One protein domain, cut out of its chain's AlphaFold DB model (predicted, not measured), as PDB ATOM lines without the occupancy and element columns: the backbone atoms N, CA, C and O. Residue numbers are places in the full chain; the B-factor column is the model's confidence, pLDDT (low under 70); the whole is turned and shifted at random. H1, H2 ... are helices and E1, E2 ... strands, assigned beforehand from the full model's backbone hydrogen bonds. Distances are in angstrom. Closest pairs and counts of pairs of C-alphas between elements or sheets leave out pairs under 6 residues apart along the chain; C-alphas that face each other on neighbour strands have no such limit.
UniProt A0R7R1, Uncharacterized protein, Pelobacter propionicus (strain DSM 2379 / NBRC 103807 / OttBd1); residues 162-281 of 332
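Overview. This is residues 162 to 281 of the 332 residues of an uncharacterized protein of Pelobacter propionicus (strain DSM 2379 / NBRC 103807 / OttBd1) (UniProt A0R7R1). A long, twisted sheet of five strands has H2 packed on one face and the short H3 over the opposite face, while H1 sits by one end of the sheet and only grazes it. The printed part has 120 residues, with three named helices and five named strands in the order H1 H2 E1 E2 E3 H3 E4 E5. The sheet, E1 E2 E3 E5 E4, is antiparallel, and the class is mixed. The whole is compact, with a radius of gyration of the C-alphas of 15.0 A, and elongated, spanning 50 by 25 by 24 A.

Arrangement. H1, residues 162 to 170, is close but not clearly touching H2, residues 175 to 187; their closest C-alphas, Tyr 170 and Lys 178, are 6.5 A apart. E1, residues 196 to 203, E2, residues 210 to 220, and E3, residues 225 to 234, form a meander of two hairpins, each strand the antiparallel neighbour of the one before, with N 198 and O 217 at 2.8 A and N 213 and O 231 at 2.8 A. H3, residues 245 to 249, has a height over the sheet of 8.1 A and is only just over E4, residues 257 to 262, with 3 C-alphas. E4 and E5, residues 272 to 280, form a hairpin, with N 261 and O 276 at 2.8 A; between E3 and E5, N 228 and O 277 are 2.8 A apart. E3, H3 and E4 make a split strand-helix-strand unit, two strands running the same way with E5 between them, its crossover right-handed. H2 has a height over the sheet of 8.5 A and lies over E3 and E5, slantwise at 33 degrees to E5 on the local plane; the closest C-alphas of H2 and E3 are Ile 183 and Val 227, 6.7 A. Every O i to N i+4 pair is within hydrogen-bond range in H1 and H2; H3 has 0 of 1, but 2 of 2 O i to N i+3 pairs.

Along the chain. H1 begins at C-alpha 162, (146.184, 173.827, 202.239), and E5 ends at C-alpha 280, (143.277, 163.222, 188.841). From first to last C-alpha H2 measures 18.4 A, E1 21.3 A, E2 29.6 A, E3 29.3 A and E5 26.3 A.

Size, cuts and confidence. The two C-alphas farthest apart, Lys 164 and Gly 237, are 49.9 A apart. The printed part has no cut and no long link, and no printed residue is under 70 in pLDDT.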
ATOM      1  N   LYS A 162     146.154 173.815 203.710       84.31
ATOM      2  CA  LYS A 162     146.184 173.827 202.239       84.31
ATOM      3  C   LYS A 162     144.883 173.290 201.634       84.31
ATOM      4  O   LYS A 162     144.292 173.973 200.809       84.31
ATOM      5  N   ILE A 163     144.403 172.131 202.097       86.56
ATOM      6  CA  ILE A 163     143.126 171.523 201.693       86.56
ATOM      7  C   ILE A 163     141.984 172.501 201.936       86.56
ATOM      8  O   ILE A 163     141.195 172.744 201.033       86.56
ATOM      9  N   LYS A 164     141.907 173.096 203.130       88.19
ATOM     10  CA  LYS A 164     140.849 174.050 203.467       88.19
ATOM     11  C   LYS A 164     140.887 175.285 202.563       88.19
ATOM     12  O   LYS A 164     139.860 175.652 202.007       88.19
ATOM     13  N   ALA A 165     142.062 175.884 202.371       88.56
ATOM     14  CA  ALA A 165     142.226 177.048 201.501       88.56
ATOM     15  C   ALA A 165     141.891 176.735 200.031       88.56
ATOM     16  O   ALA A 165     141.262 177.542 199.350       88.56
ATOM     17  N   ASN A 166     142.273 175.551 199.539       90.44
ATOM     18  CA  ASN A 166     141.925 175.105 198.191       90.44
ATOM     19  C   ASN A 166     140.424 174.833 198.066       90.44
ATOM     20  O   ASN A 166     139.811 175.315 197.119       90.44
ATOM     21  N   ALA A 167     139.816 174.143 199.032       89.25
ATOM     22  CA  ALA A 167     138.380 173.887 199.048       89.25
ATOM     23  C   ALA A 167     137.581 175.195 199.004       89.25
ATOM     24  O   ALA A 167     136.662 175.311 198.206       89.25
ATOM     25  N   GLU A 168     137.979 176.210 199.779       93.25
ATOM     26  CA  GLU A 168     137.371 177.547 199.737       93.25
ATOM     27  C   GLU A 168     137.554 178.233 198.368       93.25
ATOM     28  O   GLU A 168     136.635 178.878 197.869       93.25
ATOM     29  N   MET A 169     138.718 178.081 197.723       91.94
ATOM     30  CA  MET A 169     139.002 178.669 196.405       91.94
ATOM     31  C   MET A 169     138.223 178.008 195.259       91.94
ATOM     32  O   MET A 169     137.914 178.655 194.255       91.94
ATOM     33  N   TYR A 170     137.959 176.710 195.384       92.06
ATOM     34  CA  TYR A 170     137.310 175.888 194.366       92.06
ATOM     35  C   TYR A 170     135.840 175.581 194.682       92.06
ATOM     36  O   TYR A 170     135.186 174.880 193.898       92.06
ATOM     37  N   ASP A 171     135.315 176.112 195.787       92.31
ATOM     38  CA  ASP A 171     133.941 175.888 196.217       92.31
ATOM     39  C   ASP A 171     132.936 176.322 195.141       92.31
ATOM     40  O   ASP A 171     133.107 177.323 194.439       92.31
ATOM     41  N   GLY A 172     131.893 175.512 194.957       90.00
ATOM     42  CA  GLY A 172     130.849 175.744 193.956       90.00
ATOM     43  C   GLY A 172     131.285 175.666 192.481       90.00
ATOM     44  O   GLY A 172     130.441 175.830 191.595       90.00
ATOM     45  N   LEU A 173     132.561 175.404 192.166       93.19
ATOM     46  CA  LEU A 173     133.014 175.243 190.782       93.19
ATOM     47  C   LEU A 173     132.762 173.811 190.267       93.19
ATOM     48  O   LEU A 173     133.199 172.848 190.897       93.19
ATOM     49  N   PRO A 174     132.146 173.643 189.077       95.75
ATOM     50  CA  PRO A 174     132.126 172.366 188.368       95.75
ATOM     51  C   PRO A 174     133.539 171.863 188.066       95.75
ATOM     52  O   PRO A 174     134.452 172.669 187.858       95.75
ATOM     53  N   PHE A 175     133.704 170.543 187.980       92.12
ATOM     54  CA  PHE A 175     135.002 169.887 187.802       92.12
ATOM     55  C   PHE A 175     135.809 170.457 186.625       92.12
ATOM     56  O   PHE A 175     136.982 170.793 186.774       92.12
ATOM     57  N   GLU A 176     135.172 170.677 185.477       94.38
ATOM     58  CA  GLU A 176     135.805 171.232 184.278       94.38
ATOM     59  C   GLU A 176     136.363 172.637 184.532       94.38
ATOM     60  O   GLU A 176     137.456 172.977 184.076       94.38
ATOM     61  N   LYS A 177     135.642 173.461 185.307       96.31
ATOM     62  CA  LYS A 177     136.128 174.791 185.696       96.31
ATOM     63  C   LYS A 177     137.306 174.692 186.656       96.31
ATOM     64  O   LYS A 177     138.215 175.514 186.540       96.31
ATOM     65  N   LYS A 178     137.323 173.697 187.550       94.94
ATOM     66  CA  LYS A 178     138.465 173.451 188.441       94.94
ATOM     67  C   LYS A 178     139.722 173.120 187.635       94.94
ATOM     68  O   LYS A 178     140.763 173.746 187.819       94.94
ATOM     69  N   VAL A 179     139.592 172.226 186.657       96.38
ATOM     70  CA  VAL A 179     140.676 171.851 185.739       96.38
ATOM     71  C   VAL A 179     141.189 173.069 184.965       96.38
ATOM     72  O   VAL A 179     142.382 173.363 185.012       96.38
ATOM     73  N   ILE A 180     140.304 173.833 184.316       96.56
ATOM     74  CA  ILE A 180     140.695 175.032 183.553       96.56
ATOM     75  C   ILE A 180     141.385 176.063 184.451       96.56
ATOM     76  O   ILE A 180     142.389 176.649 184.046       96.56
ATOM     77  N   LYS A 181     140.861 176.293 185.659       96.06
ATOM     78  CA  LYS A 181     141.467 177.208 186.629       96.06
ATOM     79  C   LYS A 181     142.871 176.747 187.018       96.06
ATOM     80  O   LYS A 181     143.796 177.542 186.909       96.06
ATOM     81  N   SER A 182     143.048 175.471 187.361       95.56
ATOM     82  CA  SER A 182     144.359 174.932 187.739       95.56
ATOM     83  C   SER A 182     145.406 175.098 186.629       95.56
ATOM     84  O   SER A 182     146.531 175.507 186.904       95.56
ATOM     85  N   ILE A 183     145.033 174.881 185.360       96.75
ATOM     86  CA  ILE A 183     145.926 175.113 184.214       96.75
ATOM     87  C   ILE A 183     146.264 176.598 184.090       96.75
ATOM     88  O   ILE A 183     147.424 176.935 183.876       96.75
ATOM     89  N   LYS A 184     145.270 177.488 184.218       96.88
ATOM     90  CA  LYS A 184     145.484 178.939 184.122       96.88
ATOM     91  C   LYS A 184     146.436 179.445 185.197       96.88
ATOM     92  O   LYS A 184     147.365 180.156 184.843       96.88
ATOM     93  N   ASP A 185     146.224 179.046 186.449       95.62
ATOM     94  CA  ASP A 185     147.056 179.451 187.585       95.62
ATOM     95  C   ASP A 185     148.534 179.064 187.348       95.62
ATOM     96  O   ASP A 185     149.436 179.855 187.611       95.62
ATOM     97  N   VAL A 186     148.792 177.879 186.777       96.00
ATOM     98  CA  VAL A 186     150.155 177.425 186.436       96.00
ATOM     99  C   VAL A 186     150.696 178.106 185.174       96.00
ATOM    100  O   VAL A 186     151.864 178.479 185.123       96.00
ATOM    101  N   TYR A 187     149.862 178.309 184.155       95.69
ATOM    102  CA  TYR A 187     150.259 178.960 182.905       95.69
ATOM    103  C   TYR A 187     150.698 180.413 183.124       95.69
ATOM    104  O   TYR A 187     151.694 180.844 182.542       95.69
ATOM    105  N   THR A 188     149.977 181.156 183.968       95.12
ATOM    106  CA  THR A 188     150.283 182.557 184.299       95.12
ATOM    107  C   THR A 188     151.281 182.709 185.447       95.12
ATOM    108  O   THR A 188     151.566 183.840 185.836       95.12
ATOM    109  N   ASP A 189     151.781 181.596 185.999       89.31
ATOM    110  CA  ASP A 189     152.600 181.536 187.218       89.31
ATOM    111  C   ASP A 189     151.963 182.263 188.428       89.31
ATOM    112  O   ASP A 189     152.644 182.646 189.378       89.31
ATOM    113  N   GLN A 190     150.633 182.411 188.435       91.12
ATOM    114  CA  GLN A 190     149.841 182.915 189.565       91.12
ATOM    115  C   GLN A 190     149.383 181.747 190.444       91.12
ATOM    116  O   GLN A 190     148.192 181.521 190.664       91.12
ATOM    117  N   ILE A 191     150.356 180.967 190.910       88.62
ATOM    118  CA  ILE A 191     150.118 179.769 191.712       88.62
ATOM    119  C   ILE A 191     149.833 180.183 193.160       88.62
ATOM    120  O   ILE A 191     150.602 180.930 193.761       88.62
ATOM    121  N   ALA A 192     148.729 179.692 193.725       87.12
ATOM    122  CA  ALA A 192     148.369 179.961 195.112       87.12
ATOM    123  C   ALA A 192     149.351 179.303 196.096       87.12
ATOM    124  O   ALA A 192     149.815 178.187 195.862       87.12
ATOM    125  N   GLU A 193     149.590 179.942 197.244       82.12
ATOM    126  CA  GLU A 193     150.452 179.409 198.318       82.12
ATOM    127  C   GLU A 193     149.968 178.053 198.864       82.12
ATOM    128  O   GLU A 193     150.741 177.249 199.383       82.12
ATOM    129  N   SER A 194     148.669 177.778 198.738       84.31
ATOM    130  CA  SER A 194     148.049 176.523 199.154       84.31
ATOM    131  C   SER A 194     148.331 175.348 198.210       84.31
ATOM    132  O   SER A 194     147.989 174.211 198.545       84.31
ATOM    133  N   TYR A 195     148.945 175.575 197.045       87.44
ATOM    134  CA  TYR A 195     149.372 174.496 196.152       87.44
ATOM    135  C   TYR A 195     150.747 173.980 196.589       87.44
ATOM    136  O   TYR A 195     151.574 174.718 197.124       87.44
ATOM    137  N   SER A 196     151.015 172.696 196.364       84.88
ATOM    138  CA  SER A 196     152.347 172.122 196.607       84.88
ATOM    139  C   SER A 196     153.089 171.974 195.283       84.88
ATOM    140  O   SER A 196     152.595 171.298 194.380       84.88
ATOM    141  N   ILE A 197     154.269 172.582 195.162       87.62
ATOM    142  CA  ILE A 197     155.105 172.522 193.958       87.62
ATOM    143  C   ILE A 197     156.241 171.523 194.192       87.62
ATOM    144  O   ILE A 197     156.867 171.528 195.242       87.62
ATOM    145  N   GLU A 198     156.506 170.669 193.210       88.38
ATOM    146  CA  GLU A 198     157.632 169.735 193.198       88.38
ATOM    147  C   GLU A 198     158.430 169.955 191.908       88.38
ATOM    148  O   GLU A 198     157.932 169.685 190.813       88.38
ATOM    149  N   GLU A 199     159.659 170.456 192.026       87.88
ATOM    150  CA  GLU A 199     160.569 170.640 190.890       87.88
ATOM    151  C   GLU A 199     161.172 169.293 190.468       87.88
ATOM    152  O   GLU A 199     161.719 168.553 191.285       87.88
ATOM    153  N   VAL A 200     161.072 168.962 189.177       91.19
ATOM    154  CA  VAL A 200     161.466 167.649 188.636       91.19
ATOM    155  C   VAL A 200     162.690 167.759 187.725       91.19
ATOM    156  O   VAL A 200     163.636 166.987 187.868       91.19
ATOM    157  N   GLY A 201     162.679 168.684 186.762       89.06
ATOM    158  CA  GLY A 201     163.794 168.919 185.832       89.06
ATOM    159  C   GLY A 201     164.264 167.700 185.019       89.06
ATOM    160  O   GLY A 201     165.441 167.611 184.672       89.06
ATOM    161  N   LYS A 202     163.386 166.734 184.717       91.75
ATOM    162  CA  LYS A 202     163.771 165.439 184.123       91.75
ATOM    163  C   LYS A 202     163.392 165.337 182.648       91.75
ATOM    164  O   LYS A 202     162.234 165.518 182.289       91.75
ATOM    165  N   GLN A 203     164.329 164.936 181.790       93.06
ATOM    166  CA  GLN A 203     164.013 164.604 180.398       93.06
ATOM    167  C   GLN A 203     163.207 163.297 180.307       93.06
ATOM    168  O   GLN A 203     163.588 162.280 180.895       93.06
ATOM    169  N   ILE A 204     162.109 163.305 179.544       90.81
ATOM    170  CA  ILE A 204     161.243 162.138 179.337       90.81
ATOM    171  C   ILE A 204     161.337 161.627 177.900       90.81
ATOM    172  O   ILE A 204     161.053 162.333 176.931       90.81
ATOM    173  N   GLY A 205     161.646 160.334 177.785       83.12
ATOM    174  CA  GLY A 205     161.738 159.630 176.513       83.12
ATOM    175  C   GLY A 205     162.970 160.017 175.692       83.12
ATOM    176  O   GLY A 205     163.724 160.935 176.020       83.12
ATOM    177  N   ASN A 206     163.167 159.290 174.596       83.19
ATOM    178  CA  ASN A 206     164.220 159.558 173.627       83.19
ATOM    179  C   ASN A 206     163.601 159.642 172.229       83.19
ATOM    180  O   ASN A 206     163.501 158.644 171.521       83.19
ATOM    181  N   TRP A 207     163.115 160.829 171.877       86.00
ATOM    182  CA  TRP A 207     162.491 161.101 170.581       86.00
ATOM    183  C   TRP A 207     163.547 161.591 169.592       86.00
ATOM    184  O   TRP A 207     164.515 162.234 169.999       86.00
ATOM    185  N   GLN A 208     163.405 161.284 168.304       85.81
ATOM    186  CA  GLN A 208     164.418 161.657 167.310       85.81
ATOM    187  C   GLN A 208     164.373 163.156 166.993       85.81
ATOM    188  O   GLN A 208     165.418 163.778 166.820       85.81
ATOM    189  N   GLU A 209     163.178 163.740 167.002       90.25
ATOM    190  CA  GLU A 209     162.907 165.096 166.532       90.25
ATOM    191  C   GLU A 209     162.875 166.123 167.671       90.25
ATOM    192  O   GLU A 209     163.279 167.272 167.492       90.25
ATOM    193  N   ILE A 210     162.415 165.718 168.860       93.62
ATOM    194  CA  ILE A 210     162.153 166.623 169.987       93.62
ATOM    195  C   ILE A 210     162.796 166.147 171.291       93.62
ATOM    196  O   ILE A 210     163.090 164.967 171.487       93.62
ATOM    197  N   THR A 211     162.984 167.077 172.214       93.94
ATOM    198  CA  THR A 211     163.320 166.814 173.613       93.94
ATOM    199  C   THR A 211     162.159 167.298 174.469       93.94
ATOM    200  O   THR A 211     161.708 168.426 174.291       93.94
ATOM    201  N   ILE A 212     161.672 166.455 175.383       95.50
ATOM    202  CA  ILE A 212     160.615 166.816 176.336       95.50
ATOM    203  C   ILE A 212     161.200 166.787 177.745       95.50
ATOM    204  O   ILE A 212     161.770 165.776 178.155       95.50
ATOM    205  N   ILE A 213     161.045 167.883 178.480       95.62
ATOM    206  CA  ILE A 213     161.538 168.062 179.845       95.62
ATOM    207  C   ILE A 213     160.334 168.214 180.768       95.62
ATOM    208  O   ILE A 213     159.493 169.077 180.552       95.62
ATOM    209  N   HIS A 214     160.245 167.383 181.799       96.25
ATOM    210  CA  HIS A 214     159.299 167.533 182.899       96.25
ATOM    211  C   HIS A 214     159.852 168.558 183.879       96.25
ATOM    212  O   HIS A 214     160.849 168.289 184.546       96.25
ATOM    213  N   LYS A 215     159.236 169.738 183.927       95.31
ATOM    214  CA  LYS A 215     159.721 170.871 184.716       95.31
ATOM    215  C   LYS A 215     159.321 170.736 186.173       95.31
ATOM    216  O   LYS A 215     160.197 170.524 187.004       95.31
ATOM    217  N   LYS A 216     158.018 170.775 186.450       93.19
ATOM    218  CA  LYS A 216     157.459 170.744 187.805       93.19
ATOM    219  C   LYS A 216     156.115 170.017 187.862       93.19
ATOM    220  O   LYS A 216     155.420 169.892 186.849       93.19
ATOM    221  N   ASN A 217     155.752 169.547 189.051       94.88
ATOM    222  CA  ASN A 217     154.397 169.139 189.409       94.88
ATOM    223  C   ASN A 217     153.788 170.196 190.326       94.88
ATOM    224  O   ASN A 217     154.435 170.636 191.269       94.88
ATOM    225  N   VAL A 218     152.531 170.549 190.097       94.44
ATOM    226  CA  VAL A 218     151.759 171.448 190.954       94.44
ATOM    227  C   VAL A 218     150.540 170.691 191.458       94.44
ATOM    228  O   VAL A 218     149.693 170.258 190.679       94.44
ATOM    229  N   ASN A 219     150.479 170.480 192.765       91.81
ATOM    230  CA  ASN A 219     149.451 169.702 193.441       91.81
ATOM    231  C   ASN A 219     148.423 170.637 194.080       91.81
ATOM    232  O   ASN A 219     148.778 171.470 194.915       91.81
ATOM    233  N   VAL A 220     147.153 170.460 193.721       92.31
ATOM    234  CA  VAL A 220     146.024 171.137 194.366       92.31
ATOM    235  C   VAL A 220     145.448 170.175 195.399       92.31
ATOM    236  O   VAL A 220     144.624 169.318 195.079       92.31
ATOM    237  N   GLU A 221     145.959 170.265 196.625       86.25
ATOM    238  CA  GLU A 221     145.546 169.381 197.718       86.25
ATOM    239  C   GLU A 221     144.082 169.639 198.102       86.25
ATOM    240  O   GLU A 221     143.647 170.789 198.142       86.25
ATOM    241  N   GLY A 222     143.327 168.590 198.403       84.25
ATOM    242  CA  GLY A 222     141.890 168.607 198.675       84.25
ATOM    243  C   GLY A 222     141.040 168.409 197.421       84.25
ATOM    244  O   GLY A 222     139.945 167.860 197.493       84.25
ATOM    245  N   GLU A 223     141.554 168.819 196.261       88.38
ATOM    246  CA  GLU A 223     140.858 168.710 194.975       88.38
ATOM    247  C   GLU A 223     141.257 167.453 194.193       88.38
ATOM    248  O   GLU A 223     140.641 167.119 193.180       88.38
ATOM    249  N   GLY A 224     142.311 166.749 194.623       85.88
ATOM    250  CA  GLY A 224     142.832 165.590 193.907       85.88
ATOM    251  C   GLY A 224     143.381 165.930 192.519       85.88
ATOM    252  O   GLY A 224     143.585 165.028 191.712       85.88
ATOM    253  N   LEU A 225     143.645 167.203 192.216       93.31
ATOM    254  CA  LEU A 225     144.196 167.629 190.931       93.31
ATOM    255  C   LEU A 225     145.717 167.783 191.021       93.31
ATOM    256  O   LEU A 225     146.267 168.275 192.009       93.31
ATOM    257  N   ARG A 226     146.412 167.365 189.966       94.75
ATOM    258  CA  ARG A 226     147.839 167.635 189.761       94.75
ATOM    259  C   ARG A 226     148.051 168.166 188.357       94.75
ATOM    260  O   ARG A 226     147.699 167.494 187.398       94.75
ATOM    261  N   VAL A 227     148.691 169.320 188.236       97.19
ATOM    262  CA  VAL A 227     149.135 169.872 186.957       97.19
ATOM    263  C   VAL A 227     150.616 169.558 186.789       97.19
ATOM    264  O   VAL A 227     151.443 169.965 187.600       97.19
ATOM    265  N   LYS A 228     150.964 168.821 185.740       97.06
ATOM    266  CA  LYS A 228     152.348 168.581 185.332       97.06
ATOM    267  C   LYS A 228     152.709 169.532 184.206       97.06
ATOM    268  O   LYS A 228     152.011 169.574 183.191       97.06
ATOM    269  N   GLU A 229     153.801 170.262 184.377       97.31
ATOM    270  CA  GLU A 229     154.331 171.150 183.350       97.31
ATOM    271  C   GLU A 229     155.501 170.497 182.614       97.31
ATOM    272  O   GLU A 229     156.477 170.042 183.222       97.31
ATOM    273  N   TYR A 230     155.407 170.495 181.289       96.81
ATOM    274  CA  TYR A 230     156.440 170.027 180.385       96.81
ATOM    275  C   TYR A 230     156.877 171.131 179.432       96.81
ATOM    276  O   TYR A 230     156.071 171.940 178.981       96.81
ATOM    277  N   GLU A 231     158.143 171.089 179.047       96.31
ATOM    278  CA  GLU A 231     158.701 171.888 177.964       96.31
ATOM    279  C   GLU A 231     159.115 170.968 176.818       96.31
ATOM    280  O   GLU A 231     159.829 169.986 177.027       96.31
ATOM    281  N   ALA A 232     158.669 171.285 175.604       95.62
ATOM    282  CA  ALA A 232     159.114 170.628 174.382       95.62
ATOM    283  C   ALA A 232     160.024 171.561 173.579       95.62
ATOM    284  O   ALA A 232     159.687 172.724 173.352       95.62
ATOM    285  N   ILE A 233     161.159 171.026 173.127       94.50
ATOM    286  CA  ILE A 233     162.177 171.743 172.351       94.50
ATOM    287  C   ILE A 233     162.531 170.914 171.114       94.50
ATOM    288  O   ILE A 233     162.682 169.693 171.200       94.50
ATOM    289  N   LEU A 234     162.659 171.568 169.958       94.50
ATOM    290  CA  LEU A 234     163.068 170.912 168.717       94.50
ATOM    291  C   LEU A 234     164.580 170.657 168.735       94.50
ATOM    292  O   LEU A 234     165.362 171.554 169.057       94.50
ATOM    293  N   LYS A 235     165.011 169.449 168.366       91.25
ATOM    294  CA  LYS A 235     166.441 169.145 168.240       91.25
ATOM    295  C   LYS A 235     167.048 169.879 167.040       91.25
ATOM    296  O   LYS A 235     166.369 170.187 166.061       91.25
ATOM    297  N   GLN A 236     168.346 170.175 167.114       87.38
ATOM    298  CA  GLN A 236     169.046 170.890 166.045       87.38
ATOM    299  C   GLN A 236     168.967 170.131 164.711       87.38
ATOM    300  O   GLN A 236     169.077 168.907 164.675       87.38
ATOM    301  N   GLY A 237     168.781 170.872 163.616       83.88
ATOM    302  CA  GLY A 237     168.712 170.317 162.259       83.88
ATOM    303  C   GLY A 237     167.386 169.642 161.895       83.88
ATOM    304  O   GLY A 237     167.276 169.094 160.803       83.88
ATOM    305  N   GLN A 238     166.385 169.680 162.776       88.31
ATOM    306  CA  GLN A 238     165.065 169.111 162.510       88.31
ATOM    307  C   GLN A 238     164.128 170.128 161.849       88.31
ATOM    308  O   GLN A 238     164.251 171.342 162.029       88.31
ATOM    309  N   VAL A 239     163.166 169.614 161.083       90.00
ATOM    310  CA  VAL A 239     162.079 170.402 160.487       90.00
ATOM    311  C   VAL A 239     160.992 170.712 161.526       90.00
ATOM    312  O   VAL A 239     160.925 170.021 162.546       90.00
ATOM    313  N   PRO A 240     160.123 171.720 161.299       91.31
ATOM    314  CA  PRO A 240     159.023 172.009 162.212       91.31
ATOM    315  C   PRO A 240     158.186 170.763 162.530       91.31
ATOM    316  O   PRO A 240     157.698 170.086 161.624       91.31
ATOM    317  N   PHE A 241     158.009 170.477 163.819       91.25
ATOM    318  CA  PHE A 241     157.337 169.267 164.298       91.25
ATOM    319  C   PHE A 241     155.945 169.596 164.841       91.25
ATOM    320  O   PHE A 241     155.786 170.519 165.641       91.25
ATOM    321  N   LYS A 242     154.921 168.834 164.436       93.69
ATOM    322  CA  LYS A 242     153.553 169.015 164.941       93.69
ATOM    323  C   LYS A 242     153.326 168.181 166.207       93.69
ATOM    324  O   LYS A 242     153.229 166.958 166.142       93.69
ATOM    325  N   LEU A 243     153.184 168.848 167.348       92.62
ATOM    326  CA  LEU A 243     152.844 168.241 168.632       92.62
ATOM    327  C   LEU A 243     151.364 167.829 168.664       92.62
ATOM    328  O   LEU A 243     150.460 168.632 168.417       92.62
ATOM    329  N   SER A 244     151.123 166.565 169.011       91.81
ATOM    330  CA  SER A 244     149.787 166.012 169.242       91.81
ATOM    331  C   SER A 244     149.580 165.720 170.724       91.81
ATOM    332  O   SER A 244     150.427 165.091 171.359       91.81
ATOM    333  N   GLU A 245     148.415 166.094 171.251       92.25
ATOM    334  CA  GLU A 245     148.008 165.816 172.637       92.25
ATOM    335  C   GLU A 245     148.026 164.325 172.968       92.25
ATOM    336  O   GLU A 245     148.390 163.937 174.075       92.25
ATOM    337  N   LYS A 246     147.742 163.462 171.982       91.44
ATOM    338  CA  LYS A 246     147.728 162.005 172.160       91.44
ATOM    339  C   LYS A 246     149.051 161.470 172.718       91.44
ATOM    340  O   LYS A 246     149.048 160.473 173.435       91.44
ATOM    341  N   ILE A 247     150.176 162.133 172.441       90.31
ATOM    342  CA  ILE A 247     151.491 161.751 172.975       90.31
ATOM    343  C   ILE A 247     151.499 161.811 174.509       90.31
ATOM    344  O   ILE A 247     152.040 160.905 175.143       90.31
ATOM    345  N   PHE A 248     150.844 162.816 175.089       92.94
ATOM    346  CA  PHE A 248     150.836 163.109 176.524       92.94
ATOM    347  C   PHE A 248     149.805 162.291 177.317       92.94
ATOM    348  O   PHE A 248     149.801 162.331 178.540       92.94
ATOM    349  N   THR A 249     148.987 161.480 176.638       91.00
ATOM    350  CA  THR A 249     148.095 160.498 177.288       91.00
ATOM    351  C   THR A 249     148.825 159.230 177.747       91.00
ATOM    352  O   THR A 249     148.271 158.416 178.482       91.00
ATOM    353  N   LYS A 250     150.072 159.020 177.301       91.25
ATOM    354  CA  LYS A 250     150.860 157.828 177.637       91.25
ATOM    355  C   LYS A 250     151.300 157.856 179.105       91.25
ATOM    356  O   LYS A 250     151.694 158.906 179.606       91.25
ATOM    357  N   LYS A 251     151.399 156.673 179.726       89.38
ATOM    358  CA  LYS A 251     151.835 156.468 181.128       89.38
ATOM    359  C   LYS A 251     153.161 157.128 181.508       89.38
ATOM    360  O   LYS A 251     153.367 157.479 182.657       89.38
ATOM    361  N   GLN A 252     154.053 157.331 180.541       89.06
ATOM    362  CA  GLN A 252     155.320 158.031 180.770       89.06
ATOM    363  C   GLN A 252     155.155 159.530 181.086       89.06
ATOM    364  O   GLN A 252     156.073 160.130 181.633       89.06
ATOM    365  N   PHE A 253     154.022 160.133 180.712       90.62
ATOM    366  CA  PHE A 253     153.681 161.523 181.013       90.62
ATOM    367  C   PHE A 253     152.598 161.578 182.087       90.62
ATOM    368  O   PHE A 253     152.746 162.302 183.071       90.62
ATOM    369  N   ALA A 254     151.549 160.761 181.940       88.25
ATOM    370  CA  ALA A 254     150.450 160.784 182.884       88.25
ATOM    371  C   ALA A 254     149.861 159.429 183.271       88.25
ATOM    372  O   ALA A 254     149.636 158.560 182.431       88.25
ATOM    373  N   ASP A 255     149.551 159.289 184.557       87.56
ATOM    374  CA  ASP A 255     148.911 158.114 185.135       87.56
ATOM    375  C   ASP A 255     147.404 158.124 184.882       87.56
ATOM    376  O   ASP A 255     146.860 157.134 184.389       87.56
ATOM    377  N   ASN A 256     146.736 159.234 185.198       89.50
ATOM    378  CA  ASN A 256     145.292 159.403 185.037       89.50
ATOM    379  C   ASN A 256     144.975 160.801 184.477       89.50
ATOM    380  O   ASN A 256     144.541 161.677 185.234       89.50
ATOM    381  N   PRO A 257     145.277 161.053 183.188       93.75
ATOM    382  CA  PRO A 257     145.093 162.365 182.582       93.75
ATOM    383  C   PRO A 257     143.604 162.695 182.432       93.75
ATOM    384  O   PRO A 257     142.845 161.914 181.862       93.75
ATOM    385  N   VAL A 258     143.210 163.879 182.898       94.31
ATOM    386  CA  VAL A 258     141.854 164.431 182.739       94.31
ATOM    387  C   VAL A 258     141.804 165.576 181.733       94.31
ATOM    388  O   VAL A 258     140.778 165.788 181.097       94.31
ATOM    389  N   ALA A 259     142.913 166.296 181.550       95.75
ATOM    390  CA  ALA A 259     143.037 167.324 180.524       95.75
ATOM    391  C   ALA A 259     144.487 167.488 180.072       95.75
ATOM    392  O   ALA A 259     145.428 167.262 180.833       95.75
ATOM    393  N   ILE A 260     144.655 167.910 178.821       97.00
ATOM    394  CA  ILE A 260     145.944 168.245 178.220       97.00
ATOM    395  C   ILE A 260     145.767 169.596 177.531       97.00
ATOM    396  O   ILE A 260     144.771 169.819 176.853       97.00
ATOM    397  N   SER A 261     146.724 170.499 177.719       96.62
ATOM    398  CA  SER A 261     146.754 171.802 177.058       96.62
ATOM    399  C   SER A 261     148.148 172.047 176.501       96.62
ATOM    400  O   SER A 261     149.130 172.019 177.242       96.62
ATOM    401  N   ILE A 262     148.240 172.296 175.196       96.44
ATOM    402  CA  ILE A 262     149.491 172.615 174.504       96.44
ATOM    403  C   ILE A 262     149.441 174.084 174.095       96.44
ATOM    404  O   ILE A 262     148.504 174.501 173.422       96.44
ATOM    405  N   GLU A 263     150.457 174.867 174.459       94.19
ATOM    406  CA  GLU A 263     150.507 176.294 174.110       94.19
ATOM    407  C   GLU A 263     150.525 176.515 172.585       94.19
ATOM    408  O   GLU A 263     149.819 177.378 172.062       94.19
ATOM    409  N   LYS A 264     151.323 175.719 171.857       93.88
ATOM    410  CA  LYS A 264     151.421 175.745 170.389       93.88
ATOM    411  C   LYS A 264     151.596 174.338 169.827       93.88
ATOM    412  O   LYS A 264     152.501 173.606 170.212       93.88
ATOM    413  N   HIS A 265     150.785 173.972 168.838       93.31
ATOM    414  CA  HIS A 265     150.863 172.644 168.215       93.31
ATOM    415  C   HIS A 265     152.007 172.475 167.212       93.31
ATOM    416  O   HIS A 265     152.229 171.362 166.750       93.31
ATOM    417  N   VAL A 266     152.711 173.538 166.827       94.25
ATOM    418  CA  VAL A 266     153.828 173.461 165.875       94.25
ATOM    419  C   VAL A 266     155.071 173.999 166.554       94.25
ATOM    420  O   VAL A 266     155.100 175.163 166.938       94.25
ATOM    421  N   LEU A 267     156.078 173.143 166.679       93.69
ATOM    422  CA  LEU A 267     157.354 173.450 167.299       93.69
ATOM    423  C   LEU A 267     158.368 173.810 166.214       93.69
ATOM    424  O   LEU A 267     158.670 172.980 165.351       93.69
ATOM    425  N   ARG A 268     158.875 175.044 166.233       93.31
ATOM    426  CA  ARG A 268     159.873 175.525 165.267       93.31
ATOM    427  C   ARG A 268     161.280 175.547 165.879       93.31
ATOM    428  O   ARG A 268     161.419 175.531 167.103       93.31
ATOM    429  N   PRO A 269     162.340 175.594 165.052       91.19
ATOM    430  CA  PRO A 269     163.706 175.721 165.551       91.19
ATOM    431  C   PRO A 269     163.872 176.938 166.472       91.19
ATOM    432  O   PRO A 269     163.485 178.046 166.111       91.19
ATOM    433  N   GLY A 270     164.456 176.725 167.654       88.12
ATOM    434  CA  GLY A 270     164.682 177.772 168.659       88.12
ATOM    435  C   GLY A 270     163.470 178.112 169.535       88.12
ATOM    436  O   GLY A 270     163.618 178.874 170.485       88.12
ATOM    437  N   GLU A 271     162.294 177.542 169.265       91.19
ATOM    438  CA  GLU A 271     161.121 177.713 170.122       91.19
ATOM    439  C   GLU A 271     161.098 176.677 171.252       91.19
ATOM    440  O   GLU A 271     161.516 175.528 171.092       91.19
ATOM    441  N   THR A 272     160.559 177.096 172.395       93.81
ATOM    442  CA  THR A 272     160.157 176.211 173.491       93.81
ATOM    443  C   THR A 272     158.647 176.309 173.627       93.81
ATOM    444  O   THR A 272     158.100 177.410 173.615       93.81
ATOM    445  N   VAL A 273     157.974 175.167 173.722       96.00
ATOM    446  CA  VAL A 273     156.517 175.100 173.894       96.00
ATOM    447  C   VAL A 273     156.205 174.496 175.250       96.00
ATOM    448  O   VAL A 273     156.724 173.425 175.572       96.00
ATOM    449  N   ARG A 274     155.332 175.159 176.016       96.44
ATOM    450  CA  ARG A 274     154.820 174.638 177.286       96.44
ATOM    451  C   ARG A 274     153.631 173.711 177.043       96.44
ATOM    452  O   ARG A 274     152.751 173.990 176.220       96.44
ATOM    453  N   ILE A 275     153.609 172.600 177.765       97.06
ATOM    454  CA  ILE A 275     152.517 171.630 177.776       97.06
ATOM    455  C   ILE A 275     152.103 171.397 179.222       97.06
ATOM    456  O   ILE A 275     152.941 171.148 180.085       97.06
ATOM    457  N   PHE A 276     150.800 171.428 179.464       97.75
ATOM    458  CA  PHE A 276     150.202 171.184 180.768       97.75
ATOM    459  C   PHE A 276     149.375 169.916 180.691       97.75
ATOM    460  O   PHE A 276     148.497 169.791 179.835       97.75
ATOM    461  N   VAL A 277     149.653 168.975 181.583       97.31
ATOM    462  CA  VAL A 277     148.866 167.751 181.720       97.31
ATOM    463  C   VAL A 277     148.259 167.743 183.107       97.31
ATOM    464  O   VAL A 277     148.984 167.752 184.098       97.31
ATOM    465  N   VAL A 278     146.933 167.745 183.178       96.94
ATOM    466  CA  VAL A 278     146.210 167.643 184.443       96.94
ATOM    467  C   VAL A 278     145.867 166.191 184.686       96.94
ATOM    468  O   VAL A 278     145.297 165.523 183.824       96.94
ATOM    469  N   GLU A 279     146.193 165.717 185.875       94.62
ATOM    470  CA  GLU A 279     145.871 164.387 186.354       94.62
ATOM    471  C   GLU A 279     144.922 164.455 187.536       94.62
ATOM    472  O   GLU A 279     145.032 165.347 188.382       94.62
ATOM    473  N   GLN A 280     144.057 163.450 187.636       90.38
ATOM    474  CA  GLN A 280     143.277 163.222 188.841       90.38
ATOM    475  C   GLN A 280     143.927 162.133 189.693       90.38
ATOM    476  O   GLN A 280     144.019 160.965 189.300       90.38
ATOM    477  N   ARG A 281     144.384 162.536 190.874       85.69
ATOM    478  CA  ARG A 281     144.949 161.682 191.913       85.69
ATOM    479  C   ARG A 281     143.842 161.267 192.866       85.69
ATOM    480  O   ARG A 281     143.043 162.089 193.302       85.69
TER     481      ARG A 281